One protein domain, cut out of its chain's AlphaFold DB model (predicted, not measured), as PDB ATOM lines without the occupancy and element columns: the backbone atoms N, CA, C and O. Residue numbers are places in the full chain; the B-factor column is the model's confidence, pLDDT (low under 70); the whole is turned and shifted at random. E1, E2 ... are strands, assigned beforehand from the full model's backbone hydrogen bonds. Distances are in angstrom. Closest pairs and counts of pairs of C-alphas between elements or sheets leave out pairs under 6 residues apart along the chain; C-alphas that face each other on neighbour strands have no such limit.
ATOM      1  N   VAL A  27     182.163 197.487 151.614       94.19
ATOM      2  CA  VAL A  27     181.080 198.422 151.941       94.19
ATOM      3  C   VAL A  27     179.746 197.923 151.397       94.19
ATOM      4  O   VAL A  27     179.690 197.171 150.429       94.19
ATOM      5  N   SER A  28     178.659 198.376 152.001       92.50
ATOM      6  CA  SER A  28     177.286 198.022 151.641       92.50
ATOM      7  C   SER A  28     176.411 199.269 151.609       92.50
ATOM      8  O   SER A  28     176.658 200.210 152.359       92.50
ATOM      9  N   ALA A  29     175.349 199.292 150.805       87.38
ATOM     10  CA  ALA A  29     174.431 200.436 150.783       87.38
ATOM     11  C   ALA A  29     173.603 200.572 152.078       87.38
ATOM     12  O   ALA A  29     173.179 201.674 152.430       87.38
ATOM     13  N   THR A  30     173.385 199.474 152.808       83.38
ATOM     14  CA  THR A  30     172.648 199.469 154.079       83.38
ATOM     15  C   THR A  30     173.603 199.426 155.271       83.38
ATOM     16  O   THR A  30     174.636 198.757 155.242       83.38
ATOM     17  N   GLU A  31     173.270 200.178 156.320       68.38
ATOM     18  CA  GLU A  31     174.107 200.340 157.522       68.38
ATOM     19  C   GLU A  31     174.122 199.089 158.414       68.38
ATOM     20  O   GLU A  31     175.083 198.857 159.134       68.38
ATOM     21  N   GLU A  32     173.096 198.243 158.299       67.00
ATOM     22  CA  GLU A  32     173.018 196.928 158.955       67.00
ATOM     23  C   GLU A  32     173.986 195.895 158.348       67.00
ATOM     24  O   GLU A  32     174.151 194.800 158.883       67.00
ATOM     25  N   GLN A  33     174.613 196.221 157.216       61.94
ATOM     26  CA  GLN A  33     175.536 195.352 156.492       61.94
ATOM     27  C   GLN A  33     177.002 195.772 156.697       61.94
ATOM     28  O   GLN A  33     177.316 196.823 157.253       61.94
ATOM     29  N   VAL A  34     177.910 194.900 156.249       73.31
ATOM     30  CA  VAL A  34     179.360 194.950 156.486       73.31
ATOM     31  C   VAL A  34     179.967 196.337 156.226       73.31
ATOM     32  O   VAL A  34     179.807 196.933 155.159       73.31
ATOM     33  N   PHE A  35     180.735 196.822 157.204       84.75
ATOM     34  CA  PHE A  35     181.655 197.945 157.059       84.75
ATOM     35  C   PHE A  35     183.025 197.534 157.591       84.75
ATOM     36  O   PHE A  35     183.228 197.451 158.801       84.75
ATOM     37  N   ASN A  36     183.956 197.247 156.686       89.69
ATOM     38  CA  ASN A  36     185.307 196.832 157.048       89.69
ATOM     39  C   ASN A  36     186.300 197.523 156.122       89.69
ATOM     40  O   ASN A  36     186.713 196.957 155.113       89.69
ATOM     41  N   LEU A  37     186.622 198.773 156.446       93.88
ATOM     42  CA  LEU A  37     187.612 199.559 155.725       93.88
ATOM     43  C   LEU A  37     188.890 199.688 156.543       93.88
ATOM     44  O   LEU A  37     188.855 199.888 157.758       93.88
ATOM     45  N   GLN A  38     190.016 199.617 155.848       94.19
ATOM     46  CA  GLN A  38     191.353 199.755 156.410       94.19
ATOM     47  C   GLN A  38     192.154 200.745 155.571       94.19
ATOM     48  O   GLN A  38     191.909 200.890 154.374       94.19
ATOM     49  N   ALA A  39     193.104 201.426 156.206       93.00
ATOM     50  CA  ALA A  39     194.037 202.329 155.546       93.00
ATOM     51  C   ALA A  39     195.466 201.779 155.641       93.00
ATOM     52  O   ALA A  39     195.845 201.189 156.653       93.00
ATOM     53  N   THR A  40     196.271 202.001 154.605       91.31
ATOM     54  CA  THR A  40     197.697 201.637 154.562       91.31
ATOM     55  C   THR A  40     198.543 202.850 154.216       91.31
ATOM     56  O   THR A  40     198.109 203.709 153.458       91.31
ATOM     57  N   GLY A  41     199.739 202.948 154.801       84.44
ATOM     58  CA  GLY A  41     200.697 204.017 154.495       84.44
ATOM     59  C   GLY A  41     200.353 205.406 155.054       84.44
ATOM     60  O   GLY A  41     201.121 206.340 154.843       84.44
ATOM     61  N   CYS A  42     199.233 205.577 155.772       85.94
ATOM     62  CA  CYS A  42     198.780 206.890 156.241       85.94
ATOM     63  C   CYS A  42     197.839 206.836 157.464       85.94
ATOM     64  O   CYS A  42     197.003 205.935 157.569       85.94
ATOM     65  N   PRO A  43     197.917 207.821 158.381       88.25
ATOM     66  CA  PRO A  43     197.041 207.906 159.546       88.25
ATOM     67  C   PRO A  43     195.698 208.558 159.175       88.25
ATOM     68  O   PRO A  43     195.459 209.732 159.463       88.25
ATOM     69  N   ILE A  44     194.826 207.804 158.505       92.88
ATOM     70  CA  ILE A  44     193.482 208.258 158.124       92.88
ATOM     71  C   ILE A  44     192.452 207.709 159.108       92.88
ATOM     72  O   ILE A  44     192.337 206.498 159.295       92.88
ATOM     73  N   LYS A  45     191.663 208.600 159.716       94.88
ATOM     74  CA  LYS A  45     190.478 208.207 160.483       94.88
ATOM     75  C   LYS A  45     189.349 207.888 159.512       94.88
ATOM     76  O   LYS A  45     189.016 208.723 158.672       94.88
ATOM     77  N   ILE A  46     188.745 206.715 159.663       95.25
ATOM     78  CA  ILE A  46     187.626 206.256 158.843       95.25
ATOM     79  C   ILE A  46     186.360 206.260 159.704       95.25
ATOM     80  O   ILE A  46     186.323 205.648 160.769       95.25
ATOM     81  N   GLU A  47     185.326 206.953 159.245       94.19
ATOM     82  CA  GLU A  47     184.008 207.008 159.876       94.19
ATOM     83  C   GLU A  47     182.927 206.692 158.837       94.19
ATOM     84  O   GLU A  47     183.088 206.979 157.649       94.19
ATOM     85  N   ARG A  48     181.802 206.128 159.284       91.50
ATOM     86  CA  ARG A  48     180.631 205.874 158.440       91.50
ATOM     87  C   ARG A  48     179.363 206.373 159.120       91.50
ATOM     88  O   ARG A  48     179.211 206.225 160.329       91.50
ATOM     89  N   LYS A  49     178.465 206.956 158.324       89.69
ATOM     90  CA  LYS A  49     177.100 207.321 158.720       89.69
ATOM     91  C   LYS A  49     176.142 206.988 157.578       89.69
ATOM     92  O   LYS A  49     176.118 207.690 156.564       89.69
ATOM     93  N   GLY A  50     175.370 205.913 157.713       89.12
ATOM     94  CA  GLY A  50     174.523 205.402 156.635       89.12
ATOM     95  C   GLY A  50     175.337 205.044 155.387       89.12
ATOM     96  O   GLY A  50     176.163 204.129 155.412       89.12
ATOM     97  N   LYS A  51     175.117 205.781 154.293       92.31
ATOM     98  CA  LYS A  51     175.846 205.638 153.018       92.31
ATOM     99  C   LYS A  51     177.079 206.535 152.900       92.31
ATOM    100  O   LYS A  51     177.798 206.434 151.916       92.31
ATOM    101  N   LEU A  52     177.318 207.428 153.858       93.25
ATOM    102  CA  LEU A  52     178.434 208.365 153.796       93.25
ATOM    103  C   LEU A  52     179.655 207.773 154.499       93.25
ATOM    104  O   LEU A  52     179.613 207.514 155.704       93.25
ATOM    105  N   ILE A  53     180.742 207.602 153.757       95.25
ATOM    106  CA  ILE A  53     182.074 207.311 154.288       95.25
ATOM    107  C   ILE A  53     182.800 208.644 154.428       95.25
ATOM    108  O   ILE A  53     182.897 209.411 153.469       95.25
ATOM    109  N   LYS A  54     183.326 208.914 155.617       95.88
ATOM    110  CA  LYS A  54     184.125 210.100 155.907       95.88
ATOM    111  C   LYS A  54     185.539 209.674 156.275       95.88
ATOM    112  O   LYS A  54     185.751 208.954 157.248       95.88
ATOM    113  N   LEU A  55     186.505 210.151 155.504       96.19
ATOM    114  CA  LEU A  55     187.926 209.908 155.703       96.19
ATOM    115  C   LEU A  55     188.579 211.212 156.146       96.19
ATOM    116  O   LEU A  55     188.454 212.233 155.472       96.19
ATOM    117  N   THR A  56     189.258 211.200 157.287       95.38
ATOM    118  CA  THR A  56     189.844 212.412 157.870       95.38
ATOM    119  C   THR A  56     191.343 212.243 158.063       95.38
ATOM    120  O   THR A  56     191.795 211.338 158.765       95.38
ATOM    121  N   SER A  57     192.101 213.150 157.455       92.62
ATOM    122  CA  SER A  57     193.513 213.403 157.746       92.62
ATOM    123  C   SER A  57     193.641 214.660 158.623       92.62
ATOM    124  O   SER A  57     192.648 215.361 158.824       92.62
ATOM    125  N   PRO A  58     194.846 215.024 159.097       90.25
ATOM    126  CA  PRO A  58     195.031 216.260 159.856       90.25
ATOM    127  C   PRO A  58     194.601 217.540 159.120       90.25
ATOM    128  O   PRO A  58     194.215 218.504 159.772       90.25
ATOM    129  N   LYS A  59     194.681 217.567 157.781       90.12
ATOM    130  CA  LYS A  59     194.406 218.768 156.972       90.12
ATOM    131  C   LYS A  59     193.138 218.690 156.137       90.12
ATOM    132  O   LYS A  59     192.595 219.729 155.788       90.12
ATOM    133  N   TYR A  60     192.672 217.489 155.811       92.62
ATOM    134  CA  TYR A  60     191.613 217.301 154.823       92.62
ATOM    135  C   TYR A  60     190.589 216.260 155.246       92.62
ATOM    136  O   TYR A  60     190.929 215.252 155.875       92.62
ATOM    137  N   ILE A  61     189.353 216.502 154.824       95.75
ATOM    138  CA  ILE A  61     188.213 215.600 154.924       95.75
ATOM    139  C   ILE A  61     187.812 215.196 153.508       95.75
ATOM    140  O   ILE A  61     187.599 216.049 152.648       95.75
ATOM    141  N   VAL A  62     187.673 213.891 153.311       96.38
ATOM    142  CA  VAL A  62     187.114 213.279 152.110       96.38
ATOM    143  C   VAL A  62     185.786 212.629 152.463       96.38
ATOM    144  O   VAL A  62     185.699 211.866 153.425       96.38
ATOM    145  N   GLU A  63     184.756 212.932 151.687       96.44
ATOM    146  CA  GLU A  63     183.410 212.388 151.837       96.44
ATOM    147  C   GLU A  63     183.033 211.612 150.570       96.44
ATOM    148  O   GLU A  63     183.122 212.135 149.457       96.44
ATOM    149  N   ILE A  64     182.643 210.347 150.745       96.44
ATOM    150  CA  ILE A  64     182.318 209.412 149.661       96.44
ATOM    151  C   ILE A  64     180.941 208.814 149.936       96.44
ATOM    152  O   ILE A  64     180.705 208.252 151.008       96.44
ATOM    153  N   THR A  65     180.039 208.914 148.965       95.38
ATOM    154  CA  THR A  65     178.692 208.342 149.065       95.38
ATOM    155  C   THR A  65     178.667 206.958 148.428       95.38
ATOM    156  O   THR A  65     178.970 206.809 147.247       95.38
ATOM    157  N   ILE A  66     178.278 205.947 149.204       93.94
ATOM    158  CA  ILE A  66     178.064 204.583 148.719       93.94
ATOM    159  C   ILE A  66     176.802 204.574 147.835       93.94
ATOM    160  O   ILE A  66     175.737 204.990 148.307       93.94
ATOM    161  N   PRO A  67     176.893 204.110 146.578       92.94
ATOM    162  CA  PRO A  67     175.756 204.033 145.669       92.94
ATOM    163  C   PRO A  67     174.746 202.971 146.114       92.94
ATOM    164  O   PRO A  67     175.064 202.043 146.860       92.94
ATOM    165  N   ASP A  68     173.511 203.096 145.630       90.38
ATOM    166  CA  ASP A  68     172.470 202.086 145.815       90.38
ATOM    167  C   ASP A  68     172.788 200.830 144.998       90.38
ATOM    168  O   ASP A  68     172.413 200.701 143.834       90.38
ATOM    169  N   ALA A  69     173.507 199.904 145.627       87.44
ATOM    170  CA  ALA A  69     173.843 198.597 145.086       87.44
ATOM    171  C   ALA A  69     173.436 197.495 146.071       87.44
ATOM    172  O   ALA A  69     173.494 197.666 147.292       87.44
ATOM    173  N   ALA A  70     173.011 196.353 145.531       85.62
ATOM    174  CA  ALA A  70     172.651 195.201 146.340       85.62
ATOM    175  C   ALA A  70     173.906 194.482 146.861       85.62
ATOM    176  O   ALA A  70     174.821 194.169 146.100       85.62
ATOM    177  N   GLY A  71     173.899 194.160 148.155       88.94
ATOM    178  CA  GLY A  71     174.942 193.366 148.800       88.94
ATOM    179  C   GLY A  71     176.238 194.125 149.089       88.94
ATOM    180  O   GLY A  71     176.332 195.345 148.957       88.94
ATOM    181  N   THR A  72     177.241 193.364 149.520       93.00
ATOM    182  CA  THR A  72     178.574 193.870 149.855       93.00
ATOM    183  C   THR A  72     179.406 194.067 148.590       93.00
ATOM    184  O   THR A  72     179.439 193.198 147.720       93.00
ATOM    185  N   GLN A  73     180.092 195.202 148.497       94.69
ATOM    186  CA  GLN A  73     180.921 195.610 147.369       94.69
ATOM    187  C   GLN A  73     182.352 195.880 147.836       94.69
ATOM    188  O   GLN A  73     182.572 196.408 148.928       94.69
ATOM    189  N   LYS A  74     183.329 195.557 146.984       96.44
ATOM    190  CA  LYS A  74     184.729 195.922 147.224       96.44
ATOM    191  C   LYS A  74     184.898 197.431 147.105       96.44
ATOM    192  O   LYS A  74     184.360 198.032 146.184       96.44
ATOM    193  N   PHE A  75     185.667 198.020 148.003       97.06
ATOM    194  CA  PHE A  75     185.988 199.439 148.023       97.06
ATOM    195  C   PHE A  75     187.491 199.631 147.836       97.06
ATOM    196  O   PHE A  75     188.288 198.933 148.471       97.06
ATOM    197  N   LEU A  76     187.872 200.608 147.014       97.31
ATOM    198  CA  LEU A  76     189.246 201.078 146.880       97.31
ATOM    199  C   LEU A  76     189.271 202.588 146.647       97.31
ATOM    200  O   LEU A  76     188.603 203.108 145.756       97.31
ATOM    201  N   TYR A  77     190.102 203.283 147.409       96.69
ATOM    202  CA  TYR A  77     190.385 204.696 147.232       96.69
ATOM    203  C   TYR A  77     191.869 204.966 147.486       96.69
ATOM    204  O   TYR A  77     192.406 204.576 148.524       96.69
ATOM    205  N   GLN A  78     192.527 205.646 146.548       95.19
ATOM    206  CA  GLN A  78     193.875 206.176 146.739       95.19
ATOM    207  C   GLN A  78     193.772 207.631 147.183       95.19
ATOM    208  O   GLN A  78     193.166 208.463 146.511       95.19
ATOM    209  N   TRP A  79     194.378 207.953 148.318       94.25
ATOM    210  CA  TRP A  79     194.294 209.283 148.901       94.25
ATOM    211  C   TRP A  79     194.819 210.370 147.961       94.25
ATOM    212  O   TRP A  79     195.933 210.279 147.448       94.25
ATOM    213  N   GLY A  80     194.020 211.423 147.786       90.81
ATOM    214  CA  GLY A  80     194.335 212.560 146.918       90.81
ATOM    215  C   GLY A  80     193.785 212.429 145.498       90.81
ATOM    216  O   GLY A  80     193.832 213.408 144.759       90.81
ATOM    217  N   GLN A  81     193.235 211.271 145.122       93.81
ATOM    218  CA  GLN A  81     192.485 211.128 143.874       93.81
ATOM    219  C   GLN A  81     191.095 211.758 143.999       93.81
ATOM    220  O   GLN A  81     190.548 211.840 145.093       93.81
ATOM    221  N   SER A  82     190.501 212.179 142.884       94.88
ATOM    222  CA  SER A  82     189.128 212.712 142.848       94.88
ATOM    223  C   SER A  82     188.049 211.623 142.842       94.88
ATOM    224  O   SER A  82     186.857 211.923 142.893       94.88
ATOM    225  N   GLU A  83     188.459 210.360 142.766       97.12
ATOM    226  CA  GLU A  83     187.583 209.224 142.512       97.12
ATOM    227  C   GLU A  83     187.923 208.038 143.413       97.12
ATOM    228  O   GLU A  83     189.086 207.792 143.740       97.12
ATOM    229  N   ALA A  84     186.896 207.272 143.777       97.50
ATOM    230  CA  ALA A  84     187.014 205.964 144.408       97.50
ATOM    231  C   ALA A  84     186.322 204.898 143.550       97.50
ATOM    232  O   ALA A  84     185.452 205.200 142.736       97.50
ATOM    233  N   THR A  85     186.692 203.636 143.743       97.94
ATOM    234  CA  THR A  85     186.042 202.484 143.106       97.94
ATOM    235  C   THR A  85     185.209 201.723 144.133       97.94
ATOM    236  O   THR A  85     185.704 201.392 145.214       97.94
ATOM    237  N   ILE A  86     183.950 201.437 143.796       96.25
ATOM    238  CA  ILE A  86     183.023 200.625 144.592       96.25
ATOM    239  C   ILE A  86     182.414 199.554 143.684       96.25
ATOM    240  O   ILE A  86     181.610 199.865 142.807       96.25
ATOM    241  N   GLY A  87     182.794 198.292 143.887       94.50
ATOM    242  CA  GLY A  87     182.465 197.206 142.962       94.50
ATOM    243  C   GLY A  87     183.015 197.517 141.570       94.50
ATOM    244  O   GLY A  87     184.215 197.730 141.420       94.50
ATOM    245  N   ASP A  88     182.118 197.609 140.589       93.50
ATOM    246  CA  ASP A  88     182.433 197.977 139.201       93.50
ATOM    247  C   ASP A  88     182.171 199.469 138.896       93.50
ATOM    248  O   ASP A  88     182.198 199.890 137.739       93.50
ATOM    249  N   GLN A  89     181.868 200.283 139.916       94.94
ATOM    250  CA  GLN A  89     181.498 201.692 139.759       94.94
ATOM    251  C   GLN A  89     182.622 202.635 140.188       94.94
ATOM    252  O   GLN A  89     183.238 202.454 141.238       94.94
ATOM    253  N   ILE A  90     182.828 203.694 139.402       96.94
ATOM    254  CA  ILE A  90     183.667 204.840 139.768       96.94
ATOM    255  C   ILE A  90     182.766 205.900 140.400       96.94
ATOM    256  O   ILE A  90     181.772 206.316 139.801       96.94
ATOM    257  N   VAL A  91     183.109 206.343 141.608       96.25
ATOM    258  CA  VAL A  91     182.366 207.364 142.351       96.25
ATOM    259  C   VAL A  91     183.231 208.600 142.562       96.25
ATOM    260  O   VAL A  91     184.390 208.501 142.962       96.25
ATOM    261  N   GLN A  92     182.654 209.774 142.306       95.75
ATOM    262  CA  GLN A  92     183.302 211.053 142.593       95.75
ATOM    263  C   GLN A  92     183.313 211.305 144.101       95.75
ATOM    264  O   GLN A  92     182.339 210.992 144.797       95.75
ATOM    265  N   ILE A  93     184.396 211.893 144.602       93.50
ATOM    266  CA  ILE A  93     184.527 212.244 146.017       93.50
ATOM    267  C   ILE A  93     184.325 213.746 146.225       93.50
ATOM    268  O   ILE A  93     184.585 214.559 145.340       93.50
ATOM    269  N   SER A  94     183.940 214.124 147.438       91.81
ATOM    270  CA  SER A  94     184.041 215.508 147.901       91.81
ATOM    271  C   SER A  94     185.291 215.678 148.759       91.81
ATOM    272  O   SER A  94     185.556 214.853 149.636       91.81
ATOM    273  N   TYR A  95     186.051 216.746 148.516       90.81
ATOM    274  CA  TYR A  95     187.298 217.059 149.212       90.81
ATOM    275  C   TYR A  95     187.212 218.448 149.849       90.81
ATOM    276  O   TYR A  95     186.854 219.412 149.171       90.81
ATOM    277  N   ARG A  96     187.554 218.579 151.137       92.00
ATOM    278  CA  ARG A  96     187.622 219.884 151.823       92.00
ATOM    279  C   ARG A  96     188.725 219.960 152.873       92.00
ATOM    280  O   ARG A  96     189.108 218.944 153.452       92.00
ATOM    281  N   GLU A  97     189.182 221.172 153.171       89.31
ATOM    282  CA  GLU A  97     190.134 221.441 154.255       89.31
ATOM    283  C   GLU A  97     189.476 221.404 155.641       89.31
ATOM    284  O   GLU A  97     188.320 221.786 155.832       89.31
ATOM    285  N   VAL A  98     190.231 220.949 156.640       82.19
ATOM    286  CA  VAL A  98     189.845 221.013 158.051       82.19
ATOM    287  C   VAL A  98     189.987 222.467 158.505       82.19
ATOM    288  O   VAL A  98     191.090 222.933 158.769       82.19
TER     289      VAL A  98
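Overview. This is residues 27 to 98 of the 101 residues of an uncharacterized protein of Nitrospirae bacterium (UniProt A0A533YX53). Two small antiparallel sheets make a loose, incompletely closed barrel: on one side E7 runs on into E8 and joins them, and on the other side E1 lies between their edges E2 and E5. The 72 printed residues hold eight named strands, E1 to E8, and no named helix: all strand. The sheets are ordered E2, E3, E4, E8 and E5, E6, E7. The whole is compact, with a radius of gyration of the C-alphas of 11.6 A, yet elongated, spanning 34 by 21 by 20 A.

Arrangement. Residues 27 to 28 pair antiparallel with residues 72 to 73 of E5, residues 72 to 78. E1, residues 36 to 40, pairs with no named strand; the C-alphas of Leu 37 and Phe 75 of E5, the closest, are 7.9 A apart. E2, residues 45 to 49, E3, residues 52 to 56, and E4, residues 60 to 65, form a meander, each strand the antiparallel neighbour of the one before; N 47 and O 54 are 2.9 A apart, N 53 and O 64 2.8 A. E5, E6, residues 83 to 86, and E7, residues 89 to 92, form another, with N 76 and O 85 at 2.9 A and N 84 and O 91 at 2.9 A. E7 runs on into E8, residues 94 to 97, at 35 degrees; N 61 of E4 and O 96 of E8 are 2.8 A apart.

Along the chain. E1 begins at C-alpha 36 (185.307, 196.832, 157.048). E5, the longest strand, measures 19.9 A, and E4 16.7 A. E8 ends at C-alpha 97 (190.134, 221.441, 154.255).

Size, cuts and confidence. The farthest C-alphas, of Lys 59 and Ala 70, are 33.8 A apart. The printed part has no cut and no long link. Residues 31 to 33 have pLDDT under 70.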